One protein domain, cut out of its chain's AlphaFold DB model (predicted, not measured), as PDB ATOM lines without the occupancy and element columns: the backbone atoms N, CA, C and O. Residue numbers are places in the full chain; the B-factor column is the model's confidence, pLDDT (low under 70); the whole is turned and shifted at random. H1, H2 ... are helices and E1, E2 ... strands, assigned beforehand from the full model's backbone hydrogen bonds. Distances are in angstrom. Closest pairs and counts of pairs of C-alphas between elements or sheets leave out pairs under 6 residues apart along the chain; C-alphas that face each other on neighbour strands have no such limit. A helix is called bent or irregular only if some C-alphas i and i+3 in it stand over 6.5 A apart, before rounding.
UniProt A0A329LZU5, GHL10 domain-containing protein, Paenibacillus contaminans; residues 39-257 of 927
ATOM      1  N   VAL A  39     -40.349 -34.895  29.557       89.62
ATOM      2  CA  VAL A  39     -40.208 -33.523  30.050       89.62
ATOM      3  C   VAL A  39     -41.335 -33.253  31.042       89.62
ATOM      4  O   VAL A  39     -42.503 -33.180  30.665       89.62
ATOM      5  N   LEU A  40     -40.983 -33.123  32.320       91.25
ATOM      6  CA  LEU A  40     -41.919 -32.754  33.381       91.25
ATOM      7  C   LEU A  40     -42.128 -31.242  33.443       91.25
ATOM      8  O   LEU A  40     -43.179 -30.776  33.884       91.25
ATOM      9  N   PHE A  41     -41.099 -30.492  33.051       91.06
ATOM     10  CA  PHE A  41     -41.038 -29.042  33.132       91.06
ATOM     11  C   PHE A  41     -39.927 -28.512  32.213       91.06
ATOM     12  O   PHE A  41     -38.853 -29.108  32.178       91.06
ATOM     13  N   ASP A  42     -40.177 -27.421  31.490       94.19
ATOM     14  CA  ASP A  42     -39.198 -26.649  30.708       94.19
ATOM     15  C   ASP A  42     -39.674 -25.190  30.754       94.19
ATOM     16  O   ASP A  42     -40.806 -24.903  30.364       94.19
ATOM     17  N   ASP A  43     -38.864 -24.321  31.339       95.69
ATOM     18  CA  ASP A  43     -39.158 -22.919  31.637       95.69
ATOM     19  C   ASP A  43     -38.044 -22.052  31.065       95.69
ATOM     20  O   ASP A  43     -36.871 -22.332  31.309       95.69
ATOM     21  N   ASP A  44     -38.429 -21.036  30.299       93.50
ATOM     22  CA  ASP A  44     -37.582 -20.051  29.616       93.50
ATOM     23  C   ASP A  44     -37.254 -18.827  30.487       93.50
ATOM     24  O   ASP A  44     -36.664 -17.861  30.019       93.50
ATOM     25  N   ALA A  45     -37.633 -18.875  31.764       94.44
ATOM     26  CA  ALA A  45     -37.365 -17.856  32.764       94.44
ATOM     27  C   ALA A  45     -37.990 -16.471  32.483       94.44
ATOM     28  O   ALA A  45     -37.560 -15.465  33.055       94.44
ATOM     29  N   ASP A  46     -39.049 -16.408  31.671       92.12
ATOM     30  CA  ASP A  46     -39.743 -15.153  31.350       92.12
ATOM     31  C   ASP A  46     -40.590 -14.624  32.521       92.12
ATOM     32  O   ASP A  46     -40.637 -13.418  32.790       92.12
ATOM     33  N   SER A  47     -41.303 -15.511  33.226       95.31
ATOM     34  CA  SER A  47     -42.186 -15.121  34.329       95.31
ATOM     35  C   SER A  47     -42.359 -16.226  35.363       95.31
ATOM     36  O   SER A  47     -42.960 -17.263  35.085       95.31
ATOM     37  N   LEU A  48     -41.983 -15.927  36.612       93.81
ATOM     38  CA  LEU A  48     -42.150 -16.838  37.748       93.81
ATOM     39  C   LEU A  48     -43.613 -17.273  37.909       93.81
ATOM     40  O   LEU A  48     -43.902 -18.458  38.081       93.81
ATOM     41  N   THR A  49     -44.548 -16.323  37.829       92.69
ATOM     42  CA  THR A  49     -45.981 -16.606  37.983       92.69
ATOM     43  C   THR A  49     -46.535 -17.412  36.806       92.69
ATOM     44  O   THR A  49     -47.266 -18.378  37.034       92.69
ATOM     45  N   ALA A  50     -46.190 -17.066  35.557       93.31
ATOM     46  CA  ALA A  50     -46.681 -17.782  34.374       93.31
ATOM     47  C   ALA A  50     -46.116 -19.205  34.289       93.31
ATOM     48  O   ALA A  50     -46.854 -20.153  34.014       93.31
ATOM     49  N   ALA A  51     -44.837 -19.367  34.631       92.88
ATOM     50  CA  ALA A  51     -44.180 -20.655  34.753       92.88
ATOM     51  C   ALA A  51     -44.646 -21.439  35.988       92.88
ATOM     52  O   ALA A  51     -44.233 -22.579  36.162       92.88
ATOM     53  N   GLY A  52     -45.527 -20.895  36.839       94.38
ATOM     54  CA  GLY A  52     -46.155 -21.594  37.962       94.38
ATOM     55  C   GLY A  52     -45.214 -21.876  39.135       94.38
ATOM     56  O   GLY A  52     -45.350 -22.920  39.780       94.38
ATOM     57  N   TRP A  53     -44.247 -20.993  39.379       96.25
ATOM     58  CA  TRP A  53     -43.414 -20.993  40.578       96.25
ATOM     59  C   TRP A  53     -44.133 -20.343  41.758       96.25
ATOM     60  O   TRP A  53     -44.841 -19.348  41.620       96.25
ATOM     61  N   SER A  54     -43.899 -20.876  42.955       94.06
ATOM     62  CA  SER A  54     -44.219 -20.204  44.210       94.06
ATOM     63  C   SER A  54     -42.934 -19.633  44.801       94.06
ATOM     64  O   SER A  54     -42.050 -20.399  45.180       94.06
ATOM     65  N   ALA A  55     -42.825 -18.307  44.867       92.00
ATOM     66  CA  ALA A  55     -41.701 -17.600  45.477       92.00
ATOM     67  C   ALA A  55     -42.209 -16.636  46.570       92.00
ATOM     68  O   ALA A  55     -43.259 -16.013  46.384       92.00
ATOM     69  N   PRO A  56     -41.516 -16.512  47.717       86.06
ATOM     70  CA  PRO A  56     -41.879 -15.564  48.764       86.06
ATOM     71  C   PRO A  56     -41.662 -14.119  48.303       86.06
ATOM     72  O   PRO A  56     -40.884 -13.853  47.386       86.06
ATOM     73  N   ALA A  57     -42.326 -13.176  48.977       91.88
ATOM     74  CA  ALA A  57     -42.101 -11.754  48.743       91.88
ATOM     75  C   ALA A  57     -40.613 -11.399  48.958       91.88
ATOM     76  O   ALA A  57     -40.030 -11.870  49.940       91.88
ATOM     77  N   PRO A  58     -40.009 -10.551  48.103       94.62
ATOM     78  CA  PRO A  58     -38.624 -10.115  48.256       94.62
ATOM     79  C   PRO A  58     -38.333  -9.561  49.655       94.62
ATOM     80  O   PRO A  58     -39.117  -8.769  50.186       94.62
ATOM     81  N   LEU A  59     -37.202  -9.951  50.245       95.25
ATOM     82  CA  LEU A  59     -36.706  -9.428  51.518       95.25
ATOM     83  C   LEU A  59     -35.408  -8.652  51.284       95.25
ATOM     84  O   LEU A  59     -34.687  -8.882  50.310       95.25
ATOM     85  N   ASN A  60     -35.104  -7.701  52.170       93.62
ATOM     86  CA  ASN A  60     -33.893  -6.903  52.020       93.62
ATOM     87  C   ASN A  60     -32.652  -7.809  52.097       93.62
ATOM     88  O   ASN A  60     -32.487  -8.550  53.068       93.62
ATOM     89  N   GLY A  61     -31.823  -7.765  51.053       92.81
ATOM     90  CA  GLY A  61     -30.627  -8.594  50.918       92.81
ATOM     91  C   GLY A  61     -30.856 -10.085  50.631       92.81
ATOM     92  O   GLY A  61     -29.878 -10.823  50.632       92.81
ATOM     93  N   ALA A  62     -32.091 -10.554  50.382       95.50
ATOM     94  CA  ALA A  62     -32.369 -11.935  49.953       95.50
ATOM     95  C   ALA A  62     -33.687 -12.040  49.157       95.50
ATOM     96  O   ALA A  62     -34.772 -11.805  49.698       95.50
ATOM     97  N   TYR A  63     -33.616 -12.384  47.869       96.25
ATOM     98  CA  TYR A  63     -34.798 -12.483  47.006       96.25
ATOM     99  C   TYR A  63     -34.569 -13.351  45.760       96.25
ATOM    100  O   TYR A  63     -33.439 -13.573  45.326       96.25
ATOM    101  N   ILE A  64     -35.677 -13.826  45.183       96.19
ATOM    102  CA  ILE A  64     -35.757 -14.366  43.820       96.19
ATOM    103  C   ILE A  64     -36.785 -13.537  43.053       96.19
ATOM    104  O   ILE A  64     -37.885 -13.316  43.564       96.19
ATOM    105  N   THR A  65     -36.445 -13.068  41.854       96.31
ATOM    106  CA  THR A  65     -37.354 -12.257  41.029       96.31
ATOM    107  C   THR A  65     -37.075 -12.430  39.534       96.31
ATOM    108  O   THR A  65     -36.033 -12.962  39.163       96.31
ATOM    109  N   ASP A  66     -38.005 -11.988  38.691       96.06
ATOM    110  CA  ASP A  66     -37.911 -11.938  37.227       96.06
ATOM    111  C   ASP A  66     -37.928 -10.480  36.729       96.06
ATOM    112  O   ASP A  66     -38.079  -9.544  37.523       96.06
ATOM    113  N   HIS A  67     -37.784 -10.276  35.414       94.25
ATOM    114  CA  HIS A  67     -37.763  -8.947  34.782       94.25
ATOM    115  C   HIS A  67     -38.965  -8.067  35.160       94.25
ATOM    116  O   HIS A  67     -38.810  -6.897  35.507       94.25
ATOM    117  N   ALA A  68     -40.171  -8.637  35.100       92.62
ATOM    118  CA  ALA A  68     -41.423  -7.913  35.316       92.62
ATOM    119  C   ALA A  68     -41.896  -7.913  36.784       92.62
ATOM    120  O   ALA A  68     -42.979  -7.401  37.079       92.62
ATOM    121  N   HIS A  69     -41.111  -8.484  37.702       92.56
ATOM    122  CA  HIS A  69     -41.463  -8.700  39.106       92.56
ATOM    123  C   HIS A  69     -42.843  -9.357  39.279       92.56
ATOM    124  O   HIS A  69     -43.673  -8.897  40.069       92.56
ATOM    125  N   THR A  70     -43.113 -10.435  38.538       91.69
ATOM    126  CA  THR A  70     -44.454 -11.038  38.427       91.69
ATOM    127  C   THR A  70     -44.948 -11.701  39.711       91.69
ATOM    128  O   THR A  70     -46.156 -11.879  39.879       91.69
ATOM    129  N   SER A  71     -44.049 -12.018  40.649       87.50
ATOM    130  CA  SER A  71     -44.365 -12.454  42.018       87.50
ATOM    131  C   SER A  71     -44.664 -11.289  42.982       87.50
ATOM    132  O   SER A  71     -45.078 -11.509  44.121       87.50
ATOM    133  N   GLY A  72     -44.486 -10.046  42.525       89.75
ATOM    134  CA  GLY A  72     -44.688  -8.816  43.281       89.75
ATOM    135  C   GLY A  72     -43.506  -8.417  44.173       89.75
ATOM    136  O   GLY A  72     -42.672  -9.226  44.568       89.75
ATOM    137  N   ASN A  73     -43.469  -7.133  44.545       92.31
ATOM    138  CA  ASN A  73     -42.532  -6.572  45.527       92.31
ATOM    139  C   ASN A  73     -43.287  -5.759  46.602       92.31
ATOM    140  O   ASN A  73     -43.132  -4.537  46.688       92.31
ATOM    141  N   PRO A  74     -44.152  -6.403  47.413       92.31
ATOM    142  CA  PRO A  74     -44.980  -5.699  48.400       92.31
ATOM    143  C   PRO A  74     -44.150  -5.029  49.505       92.31
ATOM    144  O   PRO A  74     -44.596  -4.050  50.099       92.31
ATOM    145  N   ASN A  75     -42.932  -5.522  49.742       91.38
ATOM    146  CA  ASN A  75     -41.998  -4.987  50.729       91.38
ATOM    147  C   ASN A  75     -41.183  -3.792  50.202       91.38
ATOM    148  O   ASN A  75     -40.384  -3.238  50.952       91.38
ATOM    149  N   GLN A  76     -41.374  -3.399  48.935       91.25
ATOM    150  CA  GLN A  76     -40.670  -2.285  48.284       91.25
ATOM    151  C   GLN A  76     -39.139  -2.393  48.403       91.25
ATOM    152  O   GLN A  76     -38.438  -1.394  48.559       91.25
ATOM    153  N   VAL A  77     -38.611  -3.621  48.337       93.69
ATOM    154  CA  VAL A  77     -37.168  -3.882  48.390       93.69
ATOM    155  C   VAL A  77     -36.514  -3.318  47.133       93.69
ATOM    156  O   VAL A  77     -37.007  -3.533  46.025       93.69
ATOM    157  N   ALA A  78     -35.395  -2.613  47.290       92.31
ATOM    158  CA  ALA A  78     -34.573  -2.186  46.163       92.31
ATOM    159  C   ALA A  78     -33.849  -3.407  45.571       92.31
ATOM    160  O   ALA A  78     -32.801  -3.821  46.064       92.31
ATOM    161  N   MET A  79     -34.444  -4.012  44.544       94.06
ATOM    162  CA  MET A  79     -33.887  -5.171  43.845       94.06
ATOM    163  C   MET A  79     -33.011  -4.736  42.670       94.06
ATOM    164  O   MET A  79     -33.196  -3.658  42.100       94.06
ATOM    165  N   LYS A  80     -32.060  -5.587  42.288       94.81
ATOM    166  CA  LYS A  80     -31.290  -5.398  41.058       94.81
ATOM    167  C   LYS A  80     -32.182  -5.540  39.820       94.81
ATOM    168  O   LYS A  80     -33.117  -6.340  39.846       94.81
ATOM    169  N   PRO A  81     -31.882  -4.808  38.732       93.38
ATOM    170  CA  PRO A  81     -32.555  -5.035  37.464       93.38
ATOM    171  C   PRO A  81     -32.244  -6.447  36.961       93.38
ATOM    172  O   PRO A  81     -31.096  -6.901  37.016       93.38
ATOM    173  N   VAL A  82     -33.275  -7.120  36.463       95.12
ATOM    174  CA  VAL A  82     -33.170  -8.435  35.830       95.12
ATOM    175  C   VAL A  82     -33.446  -8.245  34.339       95.12
ATOM    176  O   VAL A  82     -34.444  -7.598  34.015       95.12
ATOM    177  N   PRO A  83     -32.571  -8.696  33.427       94.50
ATOM    178  CA  PRO A  83     -32.861  -8.675  31.992       94.50
ATOM    179  C   PRO A  83     -34.106  -9.503  31.636       94.50
ATOM    180  O   PRO A  83     -34.503 -10.380  32.397       94.50
ATOM    181  N   GLU A  84     -34.721  -9.215  30.487       94.25
ATOM    182  CA  GLU A  84     -35.827 -10.020  29.943       94.25
ATOM    183  C   GLU A  84     -35.373 -11.474  29.696       94.25
ATOM    184  O   GLU A  84     -34.210 -11.695  29.349       94.25
ATOM    185  N   GLY A  85     -36.264 -12.446  29.926       94.19
ATOM    186  CA  GLY A  85     -35.955 -13.881  29.837       94.19
ATOM    187  C   GLY A  85     -35.029 -14.412  30.926       94.19
ATOM    188  O   GLY A  85     -34.282 -15.356  30.688       94.19
ATOM    189  N   GLN A  86     -34.988 -13.771  32.101       97.38
ATOM    190  CA  GLN A  86     -34.127 -14.202  33.203       97.38
ATOM    191  C   GLN A  86     -34.816 -14.136  34.568       97.38
ATOM    192  O   GLN A  86     -35.569 -13.209  34.886       97.38
ATOM    193  N   TYR A  87     -34.436 -15.075  35.433       97.94
ATOM    194  CA  TYR A  87     -34.612 -15.002  36.880       97.94
ATOM    195  C   TYR A  87     -33.304 -14.598  37.550       97.94
ATOM    196  O   TYR A  87     -32.230 -15.018  37.134       97.94
ATOM    197  N   LEU A  88     -33.391 -13.835  38.636       97.50
ATOM    198  CA  LEU A  88     -32.268 -13.521  39.512       97.50
ATOM    199  C   LEU A  88     -32.470 -14.170  40.880       97.50
ATOM    200  O   LEU A  88     -33.458 -13.892  41.558       97.50
ATOM    201  N   VAL A  89     -31.488 -14.960  41.312       97.56
ATOM    202  CA  VAL A  89     -31.318 -15.418  42.691       97.56
ATOM    203  C   VAL A  89     -30.275 -14.532  43.369       97.56
ATOM    204  O   VAL A  89     -29.106 -14.537  42.978       97.56
ATOM    205  N   TYR A  90     -30.687 -13.773  44.385       97.25
ATOM    206  CA  TYR A  90     -29.821 -12.806  45.059       97.25
ATOM    207  C   TYR A  90     -29.788 -13.010  46.575       97.25
ATOM    208  O   TYR A  90     -30.828 -13.212  47.208       97.25
ATOM    209  N   GLY A  91     -28.597 -12.921  47.170       95.94
ATOM    210  CA  GLY A  91     -28.394 -12.889  48.617       95.94
ATOM    211  C   GLY A  91     -27.058 -12.256  48.997       95.94
ATOM    212  O   GLY A  91     -26.039 -12.604  48.411       95.94
ATOM    213  N   ASP A  92     -27.035 -11.358  49.976       95.31
ATOM    214  CA  ASP A  92     -25.814 -10.674  50.423       95.31
ATOM    215  C   ASP A  92     -25.703 -10.582  51.956       95.31
ATOM    216  O   ASP A  92     -26.500 -11.163  52.699       95.31
ATOM    217  N   GLU A  93     -24.699  -9.843  52.434       95.12
ATOM    218  CA  GLU A  93     -24.459  -9.587  53.859       95.12
ATOM    219  C   GLU A  93     -25.692  -8.992  54.570       95.12
ATOM    220  O   GLU A  93     -25.946  -9.289  55.736       95.12
ATOM    221  N   THR A  94     -26.516  -8.193  53.881       94.19
ATOM    222  CA  THR A  94     -27.752  -7.648  54.465       94.19
ATOM    223  C   THR A  94     -28.792  -8.744  54.667       94.19
ATOM    224  O   THR A  94     -29.505  -8.731  55.671       94.19
ATOM    225  N   GLY A  95     -28.875  -9.702  53.740       92.62
ATOM    226  CA  GLY A  95     -29.732 -10.877  53.884       92.62
ATOM    227  C   GLY A  95     -29.320 -11.713  55.089       92.62
ATOM    228  O   GLY A  95     -30.158 -12.035  55.929       92.62
ATOM    229  N   PHE A  96     -28.015 -11.961  55.224       90.12
ATOM    230  CA  PHE A  96     -27.430 -12.625  56.386       90.12
ATOM    231  C   PHE A  96     -27.756 -11.921  57.708       90.12
ATOM    232  O   PHE A  96     -28.321 -12.545  58.602       90.12
ATOM    233  N   ASN A  97     -27.444 -10.628  57.822       92.00
ATOM    234  CA  ASN A  97     -27.596  -9.864  59.065       92.00
ATOM    235  C   ASN A  97     -29.049  -9.786  59.568       92.00
ATOM    236  O   ASN A  97     -29.278  -9.478  60.736       92.00
ATOM    237  N   ASN A  98     -30.021 -10.041  58.690       92.88
ATOM    238  CA  ASN A  98     -31.448 -10.018  59.002       92.88
ATOM    239  C   ASN A  98     -32.085 -11.417  59.064       92.88
ATOM    240  O   ASN A  98     -33.308 -11.509  59.125       92.88
ATOM    241  N   ASP A  99     -31.291 -12.493  59.021       92.88
ATOM    242  CA  ASP A  99     -31.767 -13.882  58.941       92.88
ATOM    243  C   ASP A  99     -32.738 -14.144  57.767       92.88
ATOM    244  O   ASP A  99     -33.608 -15.021  57.817       92.88
ATOM    245  N   ASN A 100     -32.584 -13.395  56.672       95.12
ATOM    246  CA  ASN A 100     -33.423 -13.519  55.487       95.12
ATOM    247  C   ASN A 100     -32.893 -14.619  54.558       95.12
ATOM    248  O   ASN A 100     -31.704 -14.691  54.247       95.12
ATOM    249  N   TYR A 101     -33.802 -15.449  54.055       93.69
ATOM    250  CA  TYR A 101     -33.534 -16.458  53.033       93.69
ATOM    251  C   TYR A 101     -34.776 -16.654  52.167       93.69
ATOM    252  O   TYR A 101     -35.883 -16.252  52.533       93.69
ATOM    253  N   ASN A 102     -34.603 -17.283  51.009       93.19
ATOM    254  CA  ASN A 102     -35.668 -17.398  50.025       93.19
ATOM    255  C   ASN A 102     -35.655 -18.758  49.329       93.19
ATOM    256  O   ASN A 102     -34.615 -19.369  49.097       93.19
ATOM    257  N   VAL A 103     -36.854 -19.232  49.003       95.19
ATOM    258  CA  VAL A 103     -37.090 -20.526  48.367       95.19
ATOM    259  C   VAL A 103     -38.131 -20.316  47.279       95.19
ATOM    260  O   VAL A 103     -39.269 -19.992  47.602       95.19
ATOM    261  N   MET A 104     -37.778 -20.533  46.015       95.50
ATOM    262  CA  MET A 104     -38.785 -20.730  44.969       95.50
ATOM    263  C   MET A 104     -39.057 -22.228  44.832       95.50
ATOM    264  O   MET A 104     -38.123 -23.025  44.808       95.50
ATOM    265  N   SER A 105     -40.324 -22.629  44.799       96.31
ATOM    266  CA  SER A 105     -40.721 -24.036  44.709       96.31
ATOM    267  C   SER A 105     -41.781 -24.261  43.651       96.31
ATOM    268  O   SER A 105     -42.663 -23.424  43.448       96.31
ATOM    269  N   LYS A 106     -41.723 -25.431  43.023       95.25
ATOM    270  CA  LYS A 106     -42.695 -25.895  42.047       95.25
ATOM    271  C   LYS A 106     -43.111 -27.334  42.364       95.25
ATOM    272  O   LYS A 106     -42.257 -28.224  42.361       95.25
ATOM    273  N   PRO A 107     -44.405 -27.594  42.630       94.38
ATOM    274  CA  PRO A 107     -44.896 -28.955  42.794       94.38
ATOM    275  C   PRO A 107     -44.881 -29.673  41.439       94.38
ATOM    276  O   PRO A 107     -45.400 -29.156  40.450       94.38
ATOM    277  N   LEU A 108     -44.288 -30.864  41.394       93.69
ATOM    278  CA  LEU A 108     -44.154 -31.697  40.194       93.69
ATOM    279  C   LEU A 108     -44.363 -33.159  40.593       93.69
ATOM    280  O   LEU A 108     -44.040 -33.531  41.709       93.69
ATOM    281  N   THR A 109     -44.886 -34.007  39.707       92.62
ATOM    282  CA  THR A 109     -44.970 -35.457  39.974       92.62
ATOM    283  C   THR A 109     -43.741 -36.139  39.383       92.62
ATOM    284  O   THR A 109     -43.699 -36.383  38.181       92.62
ATOM    285  N   ILE A 110     -42.729 -36.413  40.211       92.94
ATOM    286  CA  ILE A 110     -41.438 -36.962  39.761       92.94
ATOM    287  C   ILE A 110     -41.438 -38.487  39.897       92.94
ATOM    288  O   ILE A 110     -41.078 -39.198  38.956       92.94
ATOM    289  N   GLY A 111     -41.913 -38.985  41.039       89.69
ATOM    290  CA  GLY A 111     -42.035 -40.396  41.366       89.69
ATOM    291  C   GLY A 111     -40.713 -41.064  41.743       89.69
ATOM    292  O   GLY A 111     -39.722 -40.428  42.102       89.69
ATOM    293  N   ASN A 112     -40.723 -42.396  41.682       86.12
ATOM    294  CA  ASN A 112     -39.517 -43.210  41.801       86.12
ATOM    295  C   ASN A 112     -38.807 -43.282  40.448       86.12
ATOM    296  O   ASN A 112     -39.456 -43.450  39.420       86.12
ATOM    297  N   GLY A 113     -37.477 -43.287  40.463       87.00
ATOM    298  CA  GLY A 113     -36.671 -43.541  39.273       87.00
ATOM    299  C   GLY A 113     -35.691 -42.418  38.978       87.00
ATOM    300  O   GLY A 113     -35.349 -41.629  39.857       87.00
ATOM    301  N   LYS A 114     -35.198 -42.415  37.741       91.38
ATOM    302  CA  LYS A 114     -34.165 -41.488  37.282       91.38
ATOM    303  C   LYS A 114     -34.782 -40.146  36.908       91.38
ATOM    304  O   LYS A 114     -35.908 -40.098  36.407       91.38
ATOM    305  N   TRP A 115     -34.026 -39.080  37.117       94.38
ATOM    306  CA  TRP A 115     -34.409 -37.732  36.715       94.38
ATOM    307  C   TRP A 115     -33.169 -36.904  36.387       94.38
ATOM    308  O   TRP A 115     -32.084 -37.176  36.906       94.38
ATOM    309  N   ALA A 116     -33.338 -35.897  35.535       95.44
ATOM    310  CA  ALA A 116     -32.305 -34.919  35.223       95.44
ATOM    311  C   ALA A 116     -32.893 -33.504  35.229       95.44
ATOM    312  O   ALA A 116     -33.910 -33.243  34.585       95.44
ATOM    313  N   LEU A 117     -32.250 -32.622  35.985       96.94
ATOM    314  CA  LEU A 117     -32.485 -31.189  36.056       96.94
ATOM    315  C   LEU A 117     -31.396 -30.491  35.241       96.94
ATOM    316  O   LEU A 117     -30.219 -30.626  35.548       96.94
ATOM    317  N   GLU A 118     -31.793 -29.742  34.230       96.19
ATOM    318  CA  GLU A 118     -30.932 -28.924  33.386       96.19
ATOM    319  C   GLU A 118     -31.282 -27.455  33.627       96.19
ATOM    320  O   GLU A 118     -32.456 -27.109  33.753       96.19
ATOM    321  N   PHE A 119     -30.293 -26.578  33.709       96.69
ATOM    322  CA  PHE A 119     -30.520 -25.138  33.796       96.69
ATOM    323  C   PHE A 119     -29.335 -24.396  33.200       96.69
ATOM    324  O   PHE A 119     -28.213 -24.878  33.325       96.69
ATOM    325  N   ASN A 120     -29.546 -23.232  32.586       96.44
ATOM    326  CA  ASN A 120     -28.404 -22.371  32.288       96.44
ATOM    327  C   ASN A 120     -28.297 -21.280  33.341       96.44
ATOM    328  O   ASN A 120     -29.305 -20.728  33.792       96.44
ATOM    329  N   ALA A 121     -27.064 -20.992  33.741       96.25
ATOM    330  CA  ALA A 121     -26.779 -19.999  34.754       96.25
ATOM    331  C   ALA A 121     -25.594 -19.126  34.360       96.25
ATOM    332  O   ALA A 121     -24.531 -19.641  34.015       96.25
ATOM    333  N   ARG A 122     -25.767 -17.814  34.522       96.00
ATOM    334  CA  ARG A 122     -24.670 -16.855  34.633       96.00
ATOM    335  C   ARG A 122     -24.446 -16.559  36.108       96.00
ATOM    336  O   ARG A 122     -25.298 -15.967  36.778       96.00
ATOM    337  N   ILE A 123     -23.318 -17.026  36.632       94.44
ATOM    338  CA  ILE A 123     -22.963 -16.925  38.051       94.44
ATOM    339  C   ILE A 123     -22.028 -15.728  38.223       94.44
ATOM    340  O   ILE A 123     -20.827 -15.847  38.017       94.44
ATOM    341  N   ALA A 124     -22.574 -14.573  38.609       93.50
ATOM    342  CA  ALA A 124     -21.773 -13.365  38.816       93.50
ATOM    343  C   ALA A 124     -20.978 -13.415  40.132       93.50
ATOM    344  O   ALA A 124     -19.882 -12.866  40.219       93.50
ATOM    345  N   ASP A 125     -21.543 -14.040  41.169       93.75
ATOM    346  CA  ASP A 125     -20.847 -14.339  42.422       93.75
ATOM    347  C   ASP A 125     -21.566 -15.472  43.177       93.75
ATOM    348  O   ASP A 125     -22.787 -15.645  43.070       93.75
ATOM    349  N   LEU A 126     -20.807 -16.225  43.972       94.69
ATOM    350  CA  LEU A 126     -21.327 -17.162  44.967       94.69
ATOM    351  C   LEU A 126     -20.757 -16.776  46.326       94.69
ATOM    352  O   LEU A 126     -19.542 -16.626  46.481       94.69
ATOM    353  N   ALA A 127     -21.627 -16.665  47.331       92.56
ATOM    354  CA  ALA A 127     -21.195 -16.285  48.666       92.56
ATOM    355  C   ALA A 127     -20.212 -17.317  49.240       92.56
ATOM    356  O   ALA A 127     -20.392 -18.534  49.115       92.56
ATOM    357  N   GLU A 128     -19.179 -16.815  49.913       93.38
ATOM    358  CA  GLU A 128     -18.339 -17.628  50.779       93.38
ATOM    359  C   GLU A 128     -19.053 -17.785  52.123       93.38
ATOM    360  O   GLU A 128     -19.449 -16.793  52.741       93.38
ATOM    361  N   ILE A 129     -19.226 -19.028  52.566       91.75
ATOM    362  CA  ILE A 129     -19.951 -19.377  53.787       91.75
ATOM    363  C   ILE A 129     -18.961 -19.934  54.815       91.75
ATOM    364  O   ILE A 129     -18.074 -20.717  54.481       91.75
ATOM    365  N   GLU A 130     -19.103 -19.529  56.075       92.06
ATOM    366  CA  GLU A 130     -18.370 -20.115  57.193       92.06
ATOM    367  C   GLU A 130     -18.816 -21.568  57.413       92.06
ATOM    368  O   GLU A 130     -20.005 -21.870  57.546       92.06
ATOM    369  N   GLU A 131     -17.848 -22.482  57.449       89.56
ATOM    370  CA  GLU A 131     -18.125 -23.906  57.590       89.56
ATOM    371  C   GLU A 131     -18.588 -24.240  59.012       89.56
ATOM    372  O   GLU A 131     -17.858 -24.062  59.987       89.56
ATOM    373  N   ILE A 132     -19.807 -24.772  59.124       91.25
ATOM    374  CA  ILE A 132     -20.406 -25.189  60.392       91.25
ATOM    375  C   ILE A 132     -20.847 -26.655  60.282       91.25
ATOM    376  O   ILE A 132     -21.770 -26.966  59.514       91.25
ATOM    377  N   PRO A 133     -20.253 -27.569  61.075       86.69
ATOM    378  CA  PRO A 133     -20.601 -28.985  61.054       86.69
ATOM    379  C   PRO A 133     -22.109 -29.233  61.182       86.69
ATOM    380  O   PRO A 133     -22.766 -28.738  62.097       86.69
ATOM    381  N   GLY A 134     -22.657 -30.005  60.242       87.44
ATOM    382  CA  GLY A 134     -24.080 -30.359  60.179       87.44
ATOM    383  C   GLY A 134     -25.025 -29.247  59.710       87.44
ATOM    384  O   GLY A 134     -26.229 -29.474  59.597       87.44
ATOM    385  N   VAL A 135     -24.503 -28.058  59.395       90.06
ATOM    386  CA  VAL A 135     -25.296 -26.903  58.951       90.06
ATOM    387  C   VAL A 135     -24.912 -26.450  57.541       90.06
ATOM    388  O   VAL A 135     -25.802 -26.062  56.786       90.06
ATOM    389  N   THR A 136     -23.636 -26.551  57.150       91.69
ATOM    390  CA  THR A 136     -23.100 -26.021  55.878       91.69
ATOM    391  C   THR A 136     -23.905 -26.418  54.633       91.69
ATOM    392  O   THR A 136     -24.182 -25.569  53.790       91.69
ATOM    393  N   ILE A 137     -24.360 -27.675  54.528       93.62
ATOM    394  CA  ILE A 137     -25.148 -28.169  53.379       93.62
ATOM    395  C   ILE A 137     -26.469 -27.407  53.164       93.62
ATOM    396  O   ILE A 137     -27.035 -27.421  52.072       93.62
ATOM    397  N   TRP A 138     -26.963 -26.711  54.188       93.44
ATOM    398  CA  TRP A 138     -28.190 -25.916  54.155       93.44
ATOM    399  C   TRP A 138     -27.952 -24.436  53.820       93.44
ATOM    400  O   TRP A 138     -28.851 -23.627  54.049       93.44
ATOM    401  N   ARG A 139     -26.753 -24.069  53.354       94.00
ATOM    402  CA  ARG A 139     -26.335 -22.691  53.047       94.00
ATOM    403  C   ARG A 139     -25.934 -22.523  51.583       94.00
ATOM    404  O   ARG A 139     -25.578 -23.500  50.924       94.00
ATOM    405  N   GLY A 140     -25.945 -21.276  51.116       93.44
ATOM    406  CA  GLY A 140     -25.645 -20.906  49.733       93.44
ATOM    407  C   GLY A 140     -26.833 -21.115  48.792       93.44
ATOM    408  O   GLY A 140     -27.986 -21.171  49.232       93.44
ATOM    409  N   LEU A 141     -26.536 -21.228  47.495       96.69
ATOM    410  CA  LEU A 141     -27.507 -21.590  46.465       96.69
ATOM    411  C   LEU A 141     -27.685 -23.108  46.468       96.69
ATOM    412  O   LEU A 141     -26.706 -23.834  46.352       96.69
ATOM    413  N   SER A 142     -28.907 -23.620  46.552       97.12
ATOM    414  CA  SER A 142     -29.174 -25.049  46.439       97.12
ATOM    415  C   SER A 142     -30.282 -25.365  45.455       97.12
ATOM    416  O   SER A 142     -31.299 -24.679  45.405       97.12
ATOM    417  N   PHE A 143     -30.135 -26.503  44.790       97.62
ATOM    418  CA  PHE A 143     -31.190 -27.157  44.033       97.62
ATOM    419  C   PHE A 143     -31.641 -28.391  44.808       97.62
ATOM    420  O   PHE A 143     -30.827 -29.226  45.215       97.62
ATOM    421  N   GLU A 144     -32.939 -28.476  45.066       96.88
ATOM    422  CA  GLU A 144     -33.552 -29.549  45.834       96.88
ATOM    423  C   GLU A 144     -34.645 -30.221  45.011       96.88
ATOM    424  O   GLU A 144     -35.662 -29.612  44.689       96.88
ATOM    425  N   VAL A 145     -34.427 -31.492  44.686       96.62
ATOM    426  CA  VAL A 145     -35.411 -32.346  44.021       96.62
ATOM    427  C   VAL A 145     -35.970 -33.322  45.045       96.62
ATOM    428  O   VAL A 145     -35.211 -33.969  45.772       96.62
ATOM    429  N   VAL A 146     -37.293 -33.444  45.105       95.88
ATOM    430  CA  VAL A 146     -37.977 -34.451  45.922       95.88
ATOM    431  C   VAL A 146     -38.761 -35.382  45.011       95.88
ATOM    432  O   VAL A 146     -39.614 -34.933  44.253       95.88
ATOM    433  N   GLY A 147     -38.487 -36.682  45.099       93.25
ATOM    434  CA  GLY A 147     -39.219 -37.716  44.369       93.25
ATOM    435  C   GLY A 147     -39.477 -38.922  45.261       93.25
ATOM    436  O   GLY A 147     -38.536 -39.483  45.826       93.25
ATOM    437  N   ALA A 148     -40.747 -39.298  45.426       91.19
ATOM    438  CA  ALA A 148     -41.194 -40.435  46.229       91.19
ATOM    439  C   ALA A 148     -40.604 -40.456  47.657       91.19
ATOM    440  O   ALA A 148     -40.039 -41.457  48.106       91.19
ATOM    441  N   PHE A 149     -40.741 -39.337  48.379       91.56
ATOM    442  CA  PHE A 149     -40.235 -39.137  49.749       91.56
ATOM    443  C   PHE A 149     -38.709 -39.229  49.896       91.56
ATOM    444  O   PHE A 149     -38.205 -39.479  50.995       91.56
ATOM    445  N   LYS A 150     -37.957 -39.037  48.810       93.75
ATOM    446  CA  LYS A 150     -36.496 -38.918  48.840       93.75
ATOM    447  C   LYS A 150     -36.084 -37.517  48.433       93.75
ATOM    448  O   LYS A 150     -36.532 -37.025  47.403       93.75
ATOM    449  N   GLN A 151     -35.228 -36.903  49.238       94.50
ATOM    450  CA  GLN A 151     -34.669 -35.583  48.998       94.50
ATOM    451  C   GLN A 151     -33.275 -35.702  48.383       94.50
ATOM    452  O   GLN A 151     -32.405 -36.404  48.901       94.50
ATOM    453  N   TYR A 152     -33.047 -34.938  47.324       96.19
ATOM    454  CA  TYR A 152     -31.759 -34.787  46.665       96.19
ATOM    455  C   TYR A 152     -31.406 -33.305  46.694       96.19
ATOM    456  O   TYR A 152     -31.991 -32.515  45.959       96.19
ATOM    457  N   LYS A 153     -30.500 -32.917  47.596       96.31
ATOM    458  CA  LYS A 153     -30.081 -31.522  47.774       96.31
ATOM    459  C   LYS A 153     -28.633 -31.356  47.342       96.31
ATOM    460  O   LYS A 153     -27.761 -32.045  47.877       96.31
ATOM    461  N   ILE A 154     -28.411 -30.422  46.423       97.25
ATOM    462  CA  ILE A 154     -27.084 -29.995  45.984       97.25
ATOM    463  C   ILE A 154     -26.931 -28.523  46.286       97.25
ATOM    464  O   ILE A 154     -27.789 -27.741  45.888       97.25
ATOM    465  N   SER A 155     -25.850 -28.162  46.961       96.38
ATOM    466  CA  SER A 155     -25.559 -26.787  47.351       96.38
ATOM    467  C   SER A 155     -24.263 -26.311  46.707       96.38
ATOM    468  O   SER A 155     -23.251 -27.004  46.761       96.38
ATOM    469  N   PHE A 156     -24.318 -25.124  46.119       96.12
ATOM    470  CA  PHE A 156     -23.235 -24.398  45.481       96.12
ATOM    471  C   PHE A 156     -22.776 -23.271  46.406       96.12
ATOM    472  O   PHE A 156     -23.580 -22.480  46.911       96.12
ATOM    473  N   GLN A 157     -21.468 -23.210  46.612       93.69
ATOM    474  CA  GLN A 157     -20.762 -22.137  47.301       93.69
ATOM    475  C   GLN A 157     -19.549 -21.729  46.464       93.69
ATOM    476  O   GLN A 157     -19.230 -22.382  45.470       93.69
ATOM    477  N   LYS A 158     -18.869 -20.656  46.875       91.25
ATOM    478  CA  LYS A 158     -17.753 -20.058  46.132       91.25
ATOM    479  C   LYS A 158     -16.671 -21.040  45.669       91.25
ATOM    480  O   LYS A 158     -16.106 -20.853  44.600       91.25
ATOM    481  N   ASP A 159     -16.362 -22.051  46.476       88.25
ATOM    482  CA  ASP A 159     -15.251 -22.982  46.257       88.25
ATOM    483  C   ASP A 159     -15.687 -24.447  46.079       88.25
ATOM    484  O   ASP A 159     -14.870 -25.287  45.692       88.25
ATOM    485  N   ARG A 160     -16.962 -24.779  46.327       92.75
ATOM    486  CA  ARG A 160     -17.412 -26.175  46.413       92.75
ATOM    487  C   ARG A 160     -18.866 -26.402  46.010       92.75
ATOM    488  O   ARG A 160     -19.741 -25.555  46.186       92.75
ATOM    489  N   ILE A 161     -19.114 -27.619  45.542       95.44
ATOM    490  CA  ILE A 161     -20.420 -28.233  45.313       95.44
ATOM    491  C   ILE A 161     -20.585 -29.337  46.354       95.44
ATOM    492  O   ILE A 161     -19.709 -30.187  46.498       95.44
ATOM    493  N   MET A 162     -21.712 -29.367  47.058       96.12
ATOM    494  CA  MET A 162     -21.987 -30.369  48.087       96.12
ATOM    495  C   MET A 162     -23.271 -31.129  47.788       96.12
ATOM    496  O   MET A 162     -24.280 -30.512  47.461       96.12
ATOM    497  N   ALA A 163     -23.267 -32.446  47.977       96.44
ATOM    498  CA  ALA A 163     -24.450 -33.297  47.896       96.44
ATOM    499  C   ALA A 163     -24.780 -33.897  49.263       96.44
ATOM    500  O   ALA A 163     -23.942 -34.535  49.904       96.44
ATOM    501  N   MET A 164     -26.019 -33.715  49.712       95.25
ATOM    502  CA  MET A 164     -26.456 -34.191  51.023       95.25
ATOM    503  C   MET A 164     -26.534 -35.723  51.078       95.25
ATOM    504  O   MET A 164     -27.178 -36.349  50.238       95.25
ATOM    505  N   THR A 165     -25.955 -36.323  52.119       94.25
ATOM    506  CA  THR A 165     -26.033 -37.770  52.393       94.25
ATOM    507  C   THR A 165     -26.967 -38.101  53.552       94.25
ATOM    508  O   THR A 165     -27.501 -39.208  53.617       94.25
ATOM    509  N   ASN A 166     -27.201 -37.156  54.468       92.06
ATOM    510  CA  ASN A 166     -28.087 -37.355  55.609       92.06
ATOM    511  C   ASN A 166     -28.723 -36.032  56.058       92.06
ATOM    512  O   ASN A 166     -28.027 -35.113  56.488       92.06
ATOM    513  N   ALA A 167     -30.056 -35.952  56.004       89.25
ATOM    514  CA  ALA A 167     -30.798 -34.746  56.374       89.25
ATOM    515  C   ALA A 167     -30.819 -34.466  57.887       89.25
ATOM    516  O   ALA A 167     -30.953 -33.314  58.285       89.25
ATOM    517  N   SER A 168     -30.696 -35.491  58.739       88.19
ATOM    518  CA  SER A 168     -30.740 -35.336  60.199       88.19
ATOM    519  C   SER A 168     -29.422 -34.832  60.774       88.19
ATOM    520  O   SER A 168     -29.433 -34.012  61.686       88.19
ATOM    521  N   SER A 169     -28.293 -35.323  60.259       90.44
ATOM    522  CA  SER A 169     -26.963 -34.875  60.687       90.44
ATOM    523  C   SER A 169     -26.417 -33.716  59.858       90.44
ATOM    524  O   SER A 169     -25.409 -33.138  60.247       90.44
ATOM    525  N   GLY A 170     -27.026 -33.411  58.705       89.44
ATOM    526  CA  GLY A 170     -26.500 -32.444  57.741       89.44
ATOM    527  C   GLY A 170     -25.184 -32.886  57.097       89.44
ATOM    528  O   GLY A 170     -24.390 -32.043  56.691       89.44
ATOM    529  N   SER A 171     -24.922 -34.195  57.040       92.56
ATOM    530  CA  SER A 171     -23.725 -34.745  56.398       92.56
ATOM    531  C   SER A 171     -23.825 -34.648  54.874       92.56
ATOM    532  O   SER A 171     -24.915 -34.773  54.303       92.56
ATOM    533  N   TYR A 172     -22.683 -34.452  54.217       94.75
ATOM    534  CA  TYR A 172     -22.584 -34.285  52.772       94.75
ATOM    535  C   TYR A 172     -21.288 -34.882  52.212       94.75
ATOM    536  O   TYR A 172     -20.337 -35.142  52.949       94.75
ATOM    537  N   LEU A 173     -21.282 -35.112  50.902       91.69
ATOM    538  CA  LEU A 173     -20.075 -35.250  50.092       91.69
ATOM    539  C   LEU A 173     -19.820 -33.921  49.386       91.69
ATOM    540  O   LEU A 173     -20.778 -33.215  49.073       91.69
ATOM    541  N   GLU A 174     -18.566 -33.590  49.104       93.69
ATOM    542  CA  GLU A 174     -18.205 -32.358  48.401       93.69
ATOM    543  C   GLU A 174     -17.262 -32.612  47.224       93.69
ATOM    544  O   GLU A 174     -16.558 -33.622  47.162       93.69
ATOM    545  N   ALA A 175     -17.292 -31.691  46.268       87.25
ATOM    546  CA  ALA A 175     -16.395 -31.601  45.129       87.25
ATOM    547  C   ALA A 175     -16.064 -30.117  44.897       87.25
ATOM    548  O   ALA A 175     -16.904 -29.267  45.197       87.25
ATOM    549  N   PRO A 176     -14.877 -29.772  44.374       84.88
ATOM    550  CA  PRO A 176     -14.576 -28.385  44.036       84.88
ATOM    551  C   PRO A 176     -15.520 -27.888  42.937       84.88
ATOM    552  O   PRO A 176     -15.860 -28.642  42.021       84.88
ATOM    553  N   ILE A 177     -15.916 -26.618  43.006       84.75
ATOM    554  CA  ILE A 177     -16.567 -25.961  41.869       84.75
ATOM    555  C   ILE A 177     -15.478 -25.499  40.883       84.75
ATOM    556  O   ILE A 177     -14.466 -24.944  41.322       84.75
ATOM    557  N   PRO A 178     -15.611 -25.744  39.567       78.81
ATOM    558  CA  PRO A 178     -14.686 -25.171  38.595       78.81
ATOM    559  C   PRO A 178     -14.696 -23.638  38.669       78.81
ATOM    560  O   PRO A 178     -15.754 -23.057  38.916       78.81
ATOM    561  N   PRO A 179     -13.553 -22.966  38.447       75.31
ATOM    562  CA  PRO A 179     -13.530 -21.514  38.371       75.31
ATOM    563  C   PRO A 179     -14.307 -21.048  37.134       75.31
ATOM    564  O   PRO A 179     -13.989 -21.452  36.017       75.31
ATOM    565  N   ILE A 180     -15.296 -20.186  37.350       77.69
ATOM    566  CA  ILE A 180     -16.088 -19.529  36.304       77.69
ATOM    567  C   ILE A 180     -15.651 -18.068  36.331       77.69
ATOM    568  O   ILE A 180     -15.902 -17.368  37.310       77.69
ATOM    569  N   ASN A 181     -14.875 -17.657  35.328       78.00
ATOM    570  CA  ASN A 181     -14.168 -16.368  35.315       78.00
ATOM    571  C   ASN A 181     -14.640 -15.443  34.184       78.00
ATOM    572  O   ASN A 181     -13.941 -14.492  33.830       78.00
ATOM    573  N   ASP A 182     -15.796 -15.736  33.609       82.62
ATOM    574  CA  ASP A 182     -16.450 -14.936  32.587       82.62
ATOM    575  C   ASP A 182     -17.852 -14.521  33.066       82.62
ATOM    576  O   ASP A 182     -18.282 -14.859  34.171       82.62
ATOM    577  N   ASP A 183     -18.519 -13.694  32.266       85.88
ATOM    578  CA  ASP A 183     -19.876 -13.209  32.531       85.88
ATOM    579  C   ASP A 183     -20.870 -13.840  31.538       85.88
ATOM    580  O   ASP A 183     -21.803 -13.180  31.077       85.88
ATOM    581  N   GLU A 184     -20.645 -15.101  31.150       90.94
ATOM    582  CA  GLU A 184     -21.478 -15.833  30.192       90.94
ATOM    583  C   GLU A 184     -22.472 -16.781  30.886       90.94
ATOM    584  O   GLU A 184     -22.405 -17.066  32.086       90.94
ATOM    585  N   PHE A 185     -23.472 -17.238  30.128       92.88
ATOM    586  CA  PHE A 185     -24.373 -18.296  30.575       92.88
ATOM    587  C   PHE A 185     -23.755 -19.654  30.278       92.88
ATOM    588  O   PHE A 185     -23.453 -19.962  29.127       92.88
ATOM    589  N   HIS A 186     -23.670 -20.494  31.305       92.38
ATOM    590  CA  HIS A 186     -23.220 -21.871  31.166       92.38
ATOM    591  C   HIS A 186     -24.357 -22.854  31.369       92.38
ATOM    592  O   HIS A 186     -25.253 -22.626  32.187       92.38
ATOM    593  N   HIS A 187     -24.285 -23.984  30.677       93.88
ATOM    594  CA  HIS A 187     -25.232 -25.073  30.819       93.88
ATOM    595  C   HIS A 187     -24.858 -25.977  31.997       93.88
ATOM    596  O   HIS A 187     -23.816 -26.633  31.996       93.88
ATOM    597  N   TRP A 188     -25.748 -26.081  32.975       95.88
ATOM    598  CA  TRP A 188     -25.615 -26.971  34.118       95.88
ATOM    599  C   TRP A 188     -26.598 -28.125  34.040       95.88
ATOM    600  O   TRP A 188     -27.762 -27.964  33.674       95.88
ATOM    601  N   GLY A 189     -26.142 -29.293  34.479       95.31
ATOM    602  CA  GLY A 189     -26.986 -30.472  34.609       95.31
ATOM    603  C   GLY A 189     -26.775 -31.158  35.947       95.31
ATOM    604  O   GLY A 189     -25.651 -31.298  36.419       95.31
ATOM    605  N   ILE A 190     -27.865 -31.606  36.556       96.94
ATOM    606  CA  ILE A 190     -27.909 -32.416  37.766       96.94
ATOM    607  C   ILE A 190     -28.742 -33.657  37.457       96.94
ATOM    608  O   ILE A 190     -29.916 -33.533  37.130       96.94
ATOM    609  N   ALA A 191     -28.186 -34.856  37.603       94.81
ATOM    610  CA  ALA A 191     -28.924 -36.089  37.328       94.81
ATOM    611  C   ALA A 191     -28.829 -37.097  38.465       94.81
ATOM    612  O   ALA A 191     -27.753 -37.312  39.016       94.81
ATOM    613  N   TYR A 192     -29.945 -37.759  38.761       93.25
ATOM    614  CA  TYR A 192     -29.999 -38.934  39.623       93.25
ATOM    615  C   TYR A 192     -30.281 -40.180  38.793       93.25
ATOM    616  O   TYR A 192     -31.245 -40.234  38.031       93.25
ATOM    617  N   ASP A 193     -29.466 -41.211  38.978       87.44
ATOM    618  CA  ASP A 193     -29.480 -42.400  38.127       87.44
ATOM    619  C   ASP A 193     -30.513 -43.471  38.497       87.44
ATOM    620  O   ASP A 193     -30.613 -44.497  37.821       87.44
ATOM    621  N   GLY A 194     -31.274 -43.261  39.573       87.38
ATOM    622  CA  GLY A 194     -32.194 -44.258  40.118       87.38
ATOM    623  C   GLY A 194     -31.547 -45.283  41.060       87.38
ATOM    624  O   GLY A 194     -32.278 -45.920  41.818       87.38
ATOM    625  N   ALA A 195     -30.218 -45.410  41.064       80.19
ATOM    626  CA  ALA A 195     -29.444 -46.431  41.777       80.19
ATOM    627  C   ALA A 195     -28.501 -45.864  42.859       80.19
ATOM    628  O   ALA A 195     -27.760 -46.618  43.490       80.19
ATOM    629  N   GLY A 196     -28.556 -44.556  43.128       81.75
ATOM    630  CA  GLY A 196     -27.796 -43.915  44.204       81.75
ATOM    631  C   GLY A 196     -26.678 -42.993  43.726       81.75
ATOM    632  O   GLY A 196     -25.963 -42.458  44.565       81.75
ATOM    633  N   LYS A 197     -26.482 -42.789  42.422       86.88
ATOM    634  CA  LYS A 197     -25.512 -41.820  41.899       86.88
ATOM    635  C   LYS A 197     -26.216 -40.518  41.568       86.88
ATOM    636  O   LYS A 197     -27.220 -40.502  40.857       86.88
ATOM    637  N   LEU A 198     -25.625 -39.429  42.037       91.94
ATOM    638  CA  LEU A 198     -25.974 -38.084  41.630       91.94
ATOM    639  C   LEU A 198     -24.793 -37.465  40.870       91.94
ATOM    640  O   LEU A 198     -23.660 -37.509  41.341       91.94
ATOM    641  N   LEU A 199     -25.038 -36.912  39.687       93.00
ATOM    642  CA  LEU A 199     -24.029 -36.315  38.810       93.00
ATOM    643  C   LEU A 199     -24.289 -34.817  38.645       93.00
ATOM    644  O   LEU A 199     -25.449 -34.423  38.559       93.00
ATOM    645  N   VAL A 200     -23.222 -34.020  38.549       93.62
ATOM    646  CA  VAL A 200     -23.265 -32.607  38.157       93.62
ATOM    647  C   VAL A 200     -22.373 -32.385  36.932       93.62
ATOM    648  O   VAL A 200     -21.226 -32.849  36.913       93.62
ATOM    649  N   VAL A 201     -22.888 -31.682  35.925       90.81
ATOM    650  CA  VAL A 201     -22.162 -31.285  34.709       90.81
ATOM    651  C   VAL A 201     -22.186 -29.770  34.506       90.81
ATOM    652  O   VAL A 201     -23.129 -29.112  34.941       90.81
ATOM    653  N   LEU A 202     -21.157 -29.260  33.831       89.75
ATOM    654  CA  LEU A 202     -20.990 -27.884  33.360       89.75
ATOM    655  C   LEU A 202     -20.557 -27.939  31.890       89.75
ATOM    656  O   LEU A 202     -19.538 -28.557  31.593       89.75
ATOM    657  N   ASP A 203     -21.336 -27.365  30.978       84.12
ATOM    658  CA  ASP A 203     -21.088 -27.344  29.527       84.12
ATOM    659  C   ASP A 203     -20.752 -28.727  28.944       84.12
ATOM    660  O   ASP A 203     -19.840 -28.917  28.141       84.12
ATOM    661  N   GLY A 204     -21.488 -29.742  29.409       75.06
ATOM    662  CA  GLY A 204     -21.295 -31.143  29.025       75.06
ATOM    663  C   GLY A 204     -20.133 -31.854  29.732       75.06
ATOM    664  O   GLY A 204     -20.019 -33.078  29.632       75.06
ATOM    665  N   LEU A 205     -19.304 -31.143  30.500       71.56
ATOM    666  CA  LEU A 205     -18.214 -31.717  31.290       71.56
ATOM    667  C   LEU A 205     -18.709 -32.160  32.668       71.56
ATOM    668  O   LEU A 205     -19.360 -31.410  33.385       71.56
ATOM    669  N   LYS A 206     -18.364 -33.383  33.084       82.06
ATOM    670  CA  LYS A 206     -18.671 -33.904  34.428       82.06
ATOM    671  C   LYS A 206     -17.799 -33.205  35.472       82.06
ATOM    672  O   LYS A 206     -16.597 -33.451  35.523       82.06
ATOM    673  N   VAL A 207     -18.412 -32.386  36.326       85.69
ATOM    674  CA  VAL A 207     -17.708 -31.610  37.364       85.69
ATOM    675  C   VAL A 207     -17.816 -32.235  38.752       85.69
ATOM    676  O   VAL A 207     -16.918 -32.064  39.570       85.69
ATOM    677  N   ALA A 208     -18.864 -33.025  39.016       86.38
ATOM    678  CA  ALA A 208     -18.979 -33.801  40.248       86.38
ATOM    679  C   ALA A 208     -19.783 -35.093  40.050       86.38
ATOM    680  O   ALA A 208     -20.722 -35.142  39.259       86.38
ATOM    681  N   ALA A 209     -19.440 -36.143  40.800       87.88
ATOM    682  CA  ALA A 209     -20.196 -37.391  40.866       87.88
ATOM    683  C   ALA A 209     -20.221 -37.901  42.310       87.88
ATOM    684  O   ALA A 209     -19.182 -38.214  42.887       87.88
ATOM    685  N   PHE A 210     -21.414 -38.008  42.880       88.50
ATOM    686  CA  PHE A 210     -21.643 -38.366  44.270       88.50
ATOM    687  C   PHE A 210     -22.344 -39.729  44.349       88.50
ATOM    688  O   PHE A 210     -23.496 -39.847  43.924       88.50
ATOM    689  N   PRO A 211     -21.677 -40.782  44.851       82.12
ATOM    690  CA  PRO A 211     -22.303 -42.082  45.064       82.12
ATOM    691  C   PRO A 211     -23.118 -42.115  46.369       82.12
ATOM    692  O   PRO A 211     -22.873 -41.345  47.295       82.12
ATOM    693  N   GLY A 212     -24.054 -43.059  46.471       83.31
ATOM    694  CA  GLY A 212     -24.839 -43.312  47.685       83.31
ATOM    695  C   GLY A 212     -25.868 -42.233  48.050       83.31
ATOM    696  O   GLY A 212     -26.304 -42.177  49.198       83.31
ATOM    697  N   ILE A 213     -26.271 -41.377  47.111       88.25
ATOM    698  CA  ILE A 213     -27.233 -40.297  47.348       88.25
ATOM    699  C   ILE A 213     -28.665 -40.808  47.166       88.25
ATOM    700  O   ILE A 213     -29.102 -41.099  46.058       88.25
ATOM    701  N   SER A 214     -29.413 -40.914  48.265       85.25
ATOM    702  CA  SER A 214     -30.854 -41.215  48.278       85.25
ATOM    703  C   SER A 214     -31.410 -40.925  49.679       85.25
ATOM    704  O   SER A 214     -31.696 -41.855  50.435       85.25
ATOM    705  N   VAL A 215     -31.530 -39.649  50.059       92.56
ATOM    706  CA  VAL A 215     -31.847 -39.260  51.446       92.56
ATOM    707  C   VAL A 215     -33.348 -39.407  51.731       92.56
ATOM    708  O   VAL A 215     -34.141 -38.659  51.159       92.56
ATOM    709  N   PRO A 216     -33.788 -40.328  52.609       91.50
ATOM    710  CA  PRO A 216     -35.208 -40.491  52.914       91.50
ATOM    711  C   PRO A 216     -35.737 -39.305  53.728       91.50
ATOM    712  O   PRO A 216     -35.138 -38.921  54.732       91.50
ATOM    713  N   ARG A 217     -36.891 -38.755  53.341       88.38
ATOM    714  CA  ARG A 217     -37.563 -37.664  54.056       88.38
ATOM    715  C   ARG A 217     -39.083 -37.799  53.960       88.38
ATOM    716  O   ARG A 217     -39.729 -37.310  53.036       88.38
ATOM    717  N   ALA A 218     -39.650 -38.498  54.942       84.56
ATOM    718  CA  ALA A 218     -41.090 -38.710  55.038       84.56
ATOM    719  C   ALA A 218     -41.846 -37.373  55.142       84.56
ATOM    720  O   ALA A 218     -41.425 -36.469  55.861       84.56
ATOM    721  N   GLY A 219     -42.977 -37.268  54.441       84.31
ATOM    722  CA  GLY A 219     -43.858 -36.097  54.493       84.31
ATOM    723  C   GLY A 219     -43.509 -34.954  53.535       84.31
ATOM    724  O   GLY A 219     -44.268 -33.989  53.490       84.31
ATOM    725  N   LEU A 220     -42.427 -35.049  52.751       89.06
ATOM    726  CA  LEU A 220     -42.204 -34.135  51.627       89.06
ATOM    727  C   LEU A 220     -42.922 -34.633  50.371       89.06
ATOM    728  O   LEU A 220     -42.794 -35.800  50.001       89.06
ATOM    729  N   SER A 221     -43.663 -33.734  49.727       92.94
ATOM    730  CA  SER A 221     -44.279 -33.965  48.419       92.94
ATOM    731  C   SER A 221     -43.258 -33.798  47.299       92.94
ATOM    732  O   SER A 221     -42.293 -33.048  47.446       92.94
ATOM    733  N   ASP A 222     -43.507 -34.458  46.172       96.00
ATOM    734  CA  ASP A 222     -42.657 -34.334  44.994       96.00
ATOM    735  C   ASP A 222     -42.621 -32.894  44.458       96.00
ATOM    736  O   ASP A 222     -43.625 -32.169  44.455       96.00
ATOM    737  N   GLY A 223     -41.448 -32.481  43.987       96.38
ATOM    738  CA  GLY A 223     -41.249 -31.136  43.472       96.38
ATOM    739  C   GLY A 223     -39.790 -30.752  43.291       96.38
ATOM    740  O   GLY A 223     -38.872 -31.519  43.588       96.38
ATOM    741  N   LEU A 224     -39.613 -29.532  42.795       97.38
ATOM    742  CA  LEU A 224     -38.329 -28.863  42.630       97.38
ATOM    743  C   LEU A 224     -38.331 -27.571  43.448       97.38
ATOM    744  O   LEU A 224     -39.271 -26.778  43.352       97.38
ATOM    745  N   SER A 225     -37.264 -27.338  44.203       97.19
ATOM    746  CA  SER A 225     -37.022 -26.087  44.916       97.19
ATOM    747  C   SER A 225     -35.639 -25.533  44.587       97.19
ATOM    748  O   SER A 225     -34.647 -26.261  44.633       97.19
ATOM    749  N   ILE A 226     -35.569 -24.231  44.309       97.44
ATOM    750  CA  ILE A 226     -34.318 -23.469  44.247       97.44
ATOM    751  C   ILE A 226     -34.269 -22.599  45.499       97.44
ATOM    752  O   ILE A 226     -35.167 -21.800  45.779       97.44
ATOM    753  N   VAL A 227     -33.241 -22.828  46.301       95.50
ATOM    754  CA  VAL A 227     -33.102 -22.324  47.663       95.50
ATOM    755  C   VAL A 227     -31.888 -21.411  47.702       95.50
ATOM    756  O   VAL A 227     -30.821 -21.815  47.266       95.50
ATOM    757  N   ASN A 228     -32.014 -20.213  48.256       95.06
ATOM    758  CA  ASN A 228     -30.867 -19.367  48.562       95.06
ATOM    759  C   ASN A 228     -30.887 -19.009  50.043       95.06
ATOM    760  O   ASN A 228     -31.824 -18.374  50.530       95.06
ATOM    761  N   VAL A 229     -29.855 -19.444  50.758       94.62
ATOM    762  CA  VAL A 229     -29.703 -19.208  52.195       94.62
ATOM    763  C   VAL A 229     -28.354 -18.521  52.412       94.62
ATOM    764  O   VAL A 229     -27.349 -19.216  52.579       94.62
ATOM    765  N   PRO A 230     -28.305 -17.175  52.432       90.56
ATOM    766  CA  PRO A 230     -27.065 -16.415  52.608       90.56
ATOM    767  C   PRO A 230     -26.543 -16.427  54.058       90.56
ATOM    768  O   PRO A 230     -25.669 -15.645  54.403       90.56
ATOM    769  N   LEU A 231     -27.080 -17.283  54.933       92.06
ATOM    770  CA  LEU A 231     -26.701 -17.323  56.344       92.06
ATOM    771  C   LEU A 231     -25.293 -17.894  56.550       92.06
ATOM    772  O   LEU A 231     -24.840 -18.719  55.763       92.06
ATOM    773  N   ASN A 232     -24.640 -17.513  57.655       91.62
ATOM    774  CA  ASN A 232     -23.234 -17.842  57.936       91.62
ATOM    775  C   ASN A 232     -22.285 -17.260  56.883       91.62
ATOM    776  O   ASN A 232     -21.304 -17.882  56.490       91.62
ATOM    777  N   TRP A 233     -22.612 -16.061  56.413       92.50
ATOM    778  CA  TRP A 233     -21.839 -15.333  55.425       92.50
ATOM    779  C   TRP A 233     -20.428 -15.014  55.931       92.50
ATOM    780  O   TRP A 233     -20.251 -14.571  57.066       92.50
ATOM    781  N   LYS A 234     -19.431 -15.203  55.065       92.88
ATOM    782  CA  LYS A 234     -18.033 -14.828  55.302       92.88
ATOM    783  C   LYS A 234     -17.568 -13.720  54.356       92.88
ATOM    784  O   LYS A 234     -16.895 -12.792  54.798       92.88
ATOM    785  N   SER A 235     -17.868 -13.833  53.060       94.12
ATOM    786  CA  SER A 235     -17.525 -12.822  52.053       94.12
ATOM    787  C   SER A 235     -18.376 -12.958  50.777       94.12
ATOM    788  O   SER A 235     -19.005 -13.992  50.546       94.12
ATOM    789  N   GLY A 236     -18.375 -11.928  49.921       93.50
ATOM    790  CA  GLY A 236     -19.043 -11.953  48.610       93.50
ATOM    791  C   GLY A 236     -20.569 -11.852  48.687       93.50
ATOM    792  O   GLY A 236     -21.120 -11.258  49.613       93.50
ATOM    793  N   LYS A 237     -21.264 -12.406  47.700       94.81
ATOM    794  CA  LYS A 237     -22.731 -12.498  47.625       94.81
ATOM    795  C   LYS A 237     -23.115 -13.656  46.707       94.81
ATOM    796  O   LYS A 237     -22.321 -14.086  45.884       94.81
ATOM    797  N   THR A 238     -24.338 -14.146  46.825       96.12
ATOM    798  CA  THR A 238     -24.940 -15.004  45.804       96.12
ATOM    799  C   THR A 238     -25.650 -14.105  44.805       96.12
ATOM    800  O   THR A 238     -26.602 -13.418  45.172       96.12
ATOM    801  N   GLU A 239     -25.197 -14.097  43.557       96.38
ATOM    802  CA  GLU A 239     -25.820 -13.365  42.455       96.38
ATOM    803  C   GLU A 239     -25.803 -14.246  41.206       96.38
ATOM    804  O   GLU A 239     -24.801 -14.326  40.496       96.38
ATOM    805  N   VAL A 240     -26.914 -14.945  40.970       97.12
ATOM    806  CA  VAL A 240     -27.025 -15.947  39.906       97.12
ATOM    807  C   VAL A 240     -28.237 -15.654  39.042       97.12
ATOM    808  O   VAL A 240     -29.355 -15.558  39.548       97.12
ATOM    809  N   TYR A 241     -27.999 -15.534  37.741       97.88
ATOM    810  CA  TYR A 241     -29.032 -15.335  36.738       97.88
ATOM    811  C   TYR A 241     -29.330 -16.663  36.048       97.88
ATOM    812  O   TYR A 241     -28.394 -17.359  35.663       97.88
ATOM    813  N   LEU A 242     -30.605 -17.014  35.903       97.75
ATOM    814  CA  LEU A 242     -31.072 -18.231  35.234       97.75
ATOM    815  C   LEU A 242     -31.917 -17.839  34.024       97.75
ATOM    816  O   LEU A 242     -32.825 -17.033  34.196       97.75
ATOM    817  N   ASP A 243     -31.650 -18.400  32.845       96.00
ATOM    818  CA  ASP A 243     -32.440 -18.145  31.620       96.00
ATOM    819  C   ASP A 243     -33.214 -19.381  31.127       96.00
ATOM    820  O   ASP A 243     -34.004 -19.316  30.191       96.00
ATOM    821  N   ARG A 244     -32.984 -20.538  31.758       95.69
ATOM    822  CA  ARG A 244     -33.710 -21.769  31.467       95.69
ATOM    823  C   ARG A 244     -33.652 -22.732  32.634       95.69
ATOM    824  O   ARG A 244     -32.592 -22.906  33.233       95.69
ATOM    825  N   ILE A 245     -34.759 -23.417  32.913       97.75
ATOM    826  CA  ILE A 245     -34.831 -24.519  33.878       97.75
ATOM    827  C   ILE A 245     -35.689 -25.639  33.293       97.75
ATOM    828  O   ILE A 245     -36.860 -25.446  32.986       97.75
ATOM    829  N   LYS A 246     -35.139 -26.846  33.202       95.69
ATOM    830  CA  LYS A 246     -35.813 -28.018  32.649       95.69
ATOM    831  C   LYS A 246     -35.644 -29.221  33.561       95.69
ATOM    832  O   LYS A 246     -34.542 -29.540  33.982       95.69
ATOM    833  N   LEU A 247     -36.731 -29.934  33.837       95.56
ATOM    834  CA  LEU A 247     -36.705 -31.196  34.570       95.56
ATOM    835  C   LEU A 247     -37.298 -32.312  33.714       95.56
ATOM    836  O   LEU A 247     -38.410 -32.205  33.194       95.56
ATOM    837  N   THR A 248     -36.570 -33.415  33.627       93.81
ATOM    838  CA  THR A 248     -36.984 -34.634  32.936       93.81
ATOM    839  C   THR A 248     -36.983 -35.823  33.891       93.81
ATOM    840  O   THR A 248     -36.204 -35.859  34.848       93.81
ATOM    841  N   ASN A 249     -37.842 -36.809  33.640       90.69
ATOM    842  CA  ASN A 249     -37.780 -38.110  34.305       90.69
ATOM    843  C   ASN A 249     -37.788 -39.273  33.299       90.69
ATOM    844  O   ASN A 249     -38.165 -39.134  32.135       90.69
ATOM    845  N   GLY A 250     -37.332 -40.439  33.763       85.38
ATOM    846  CA  GLY A 250     -37.233 -41.648  32.943       85.38
ATOM    847  C   GLY A 250     -35.840 -41.842  32.349       85.38
ATOM    848  O   GLY A 250     -34.913 -42.212  33.069       85.38
ATOM    849  N   THR A 251     -35.699 -41.674  31.036       82.19
ATOM    850  CA  THR A 251     -34.402 -41.792  30.353       82.19
ATOM    851  C   THR A 251     -33.505 -40.626  30.763       82.19
ATOM    852  O   THR A 251     -33.958 -39.487  30.822       82.19
ATOM    853  N   LEU A 252     -32.240 -40.901  31.081       83.88
ATOM    854  CA  LEU A 252     -31.281 -39.843  31.383       83.88
ATOM    855  C   LEU A 252     -30.699 -39.267  30.087       83.88
ATOM    856  O   LEU A 252     -30.558 -40.005  29.114       83.88
ATOM    857  N   PRO A 253     -30.308 -37.985  30.066       81.44
ATOM    858  CA  PRO A 253     -29.488 -37.453  28.985       81.44
ATOM    859  C   PRO A 253     -28.168 -38.226  28.846       81.44
ATOM    860  O   PRO A 253     -27.623 -38.698  29.845       81.44
ATOM    861  N   ALA A 254     -27.605 -38.283  27.636       78.56
ATOM    862  CA  ALA A 254     -26.359 -39.011  27.357       78.56
ATOM    863  C   ALA A 254     -25.195 -38.608  28.289       78.56
ATOM    864  O   ALA A 254     -24.409 -39.450  28.718       78.56
ATOM    865  N   TRP A 255     -25.119 -37.330  28.684       79.31
ATOM    866  CA  TRP A 255     -24.101 -36.831  29.617       79.31
ATOM    867  C   TRP A 255     -24.206 -37.443  31.029       79.31
ATOM    868  O   TRP A 255     -23.211 -37.482  31.760       79.31
ATOM    869  N   ALA A 256     -25.379 -37.951  31.412       79.69
ATOM    870  CA  ALA A 256     -25.658 -38.570  32.707       79.69
ATOM    871  C   ALA A 256     -25.497 -40.098  32.720       79.69
ATOM    872  O   ALA A 256     -25.525 -40.706  33.797       79.69
ATOM    873  N   GLU A 257     -25.297 -40.726  31.562       76.62
ATOM    874  CA  GLU A 257     -25.155 -42.174  31.464       76.62
ATOM    875  C   GLU A 257     -23.812 -42.675  32.028       76.62
ATOM    876  O   GLU A 257     -22.801 -41.960  32.138       76.62
TER     877      GLU A 257
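What this domain is: This is residues 39 to 257 of the 927 residues of the protein "GHL10 domain-containing protein" of Paenibacillus contaminans (UniProt A0A329LZU5). You are looking at a sandwich, two twisted sheets face to face with their strands nearly aligned: E1, E2, E3, E5, E10, E11, E12 and E15 in one, E4, E13, E6, E7, E8 and E9 in the other. Long bent E5 and E15 run side by side through the first sheet, and short H1 and E14 sit together at one end. The 219 printed residues hold fifteen named strands and one named helix, H1 between E3 and E4; the class is mostly strand, though under half of the residues are in named elements. The first sheet is branched, the second runs E4 E13 E6 E7 E8 E9, and both are antiparallel. The whole is compact, radius of gyration of the C-alphas 16.1 A, spanning 46 by 38 by 38 A.

How they stand to each other: Start at E1, residues 39 to 43, antiparallel to E15, residues 238 to 249; N 43 and O 245 are 2.8 A apart. E15 bends by 74 degrees at residue 241. On the same side of E15 as E1 is E3, residues 87 to 91, with N 89 and O 240 at 2.8 A; on the other side is E5, residues 115 to 125, with N 118 and O 246 at 2.8 A. E3 forms a hairpin with E2, residues 62 to 66, N 65 and O 88 at 3.1 A. Beside E5 comes E10, residues 186 to 192, N 117 and O 190 at 2.8 A. E10, E11, residues 198 to 202, and E12, residues 205 to 210, form a meander, each the antiparallel neighbour of the one before; N 191 and O 199 are 2.9 A apart, N 200 and O 208 2.8 A. In the second sheet E4, residues 102 to 107, neighbours E13, residues 223 to 229, N 104 and O 226 at 2.9 A; E13 neighbours E6, residues 140 to 147, N 142 and O 227 at 2.7 A. E6, E7, residues 150 to 156, E8, residues 160 to 166, and E9, residues 171 to 176, form another meander, with N 145 and O 152 at 2.9 A, N 155 and O 162 at 2.9 A, N 163 and O 173 at 2.8 A. The sheets' facing parts are 9.3 A centre to centre; the closest C-alphas of E2 and E4, Tyr 63 and Asn 102, are 5.8 A apart. H1, residues 93 to 97, only grazes the first sheet; its O i to N i+4 pair is within hydrogen-bond range. E14, residues 233 to 235, pairs with no named strand.

Where its parts are: Find C-alpha 39 at (-40.208, -33.523, 30.050), where E1 begins. E5 covers 27.6 A, E6 22.3 A. E15 runs 28.8 A to C-alpha 249 at (-37.780, -38.110, 34.305).

The domain as a whole: The C-alphas farthest apart, Gln 76 and Ala 195, are 46.0 A apart. The printed part has no cut; the long links are E1 to E2, E2 to E3, E5 to E6 and E12 to E13. No printed residue is under 70 in pLDDT.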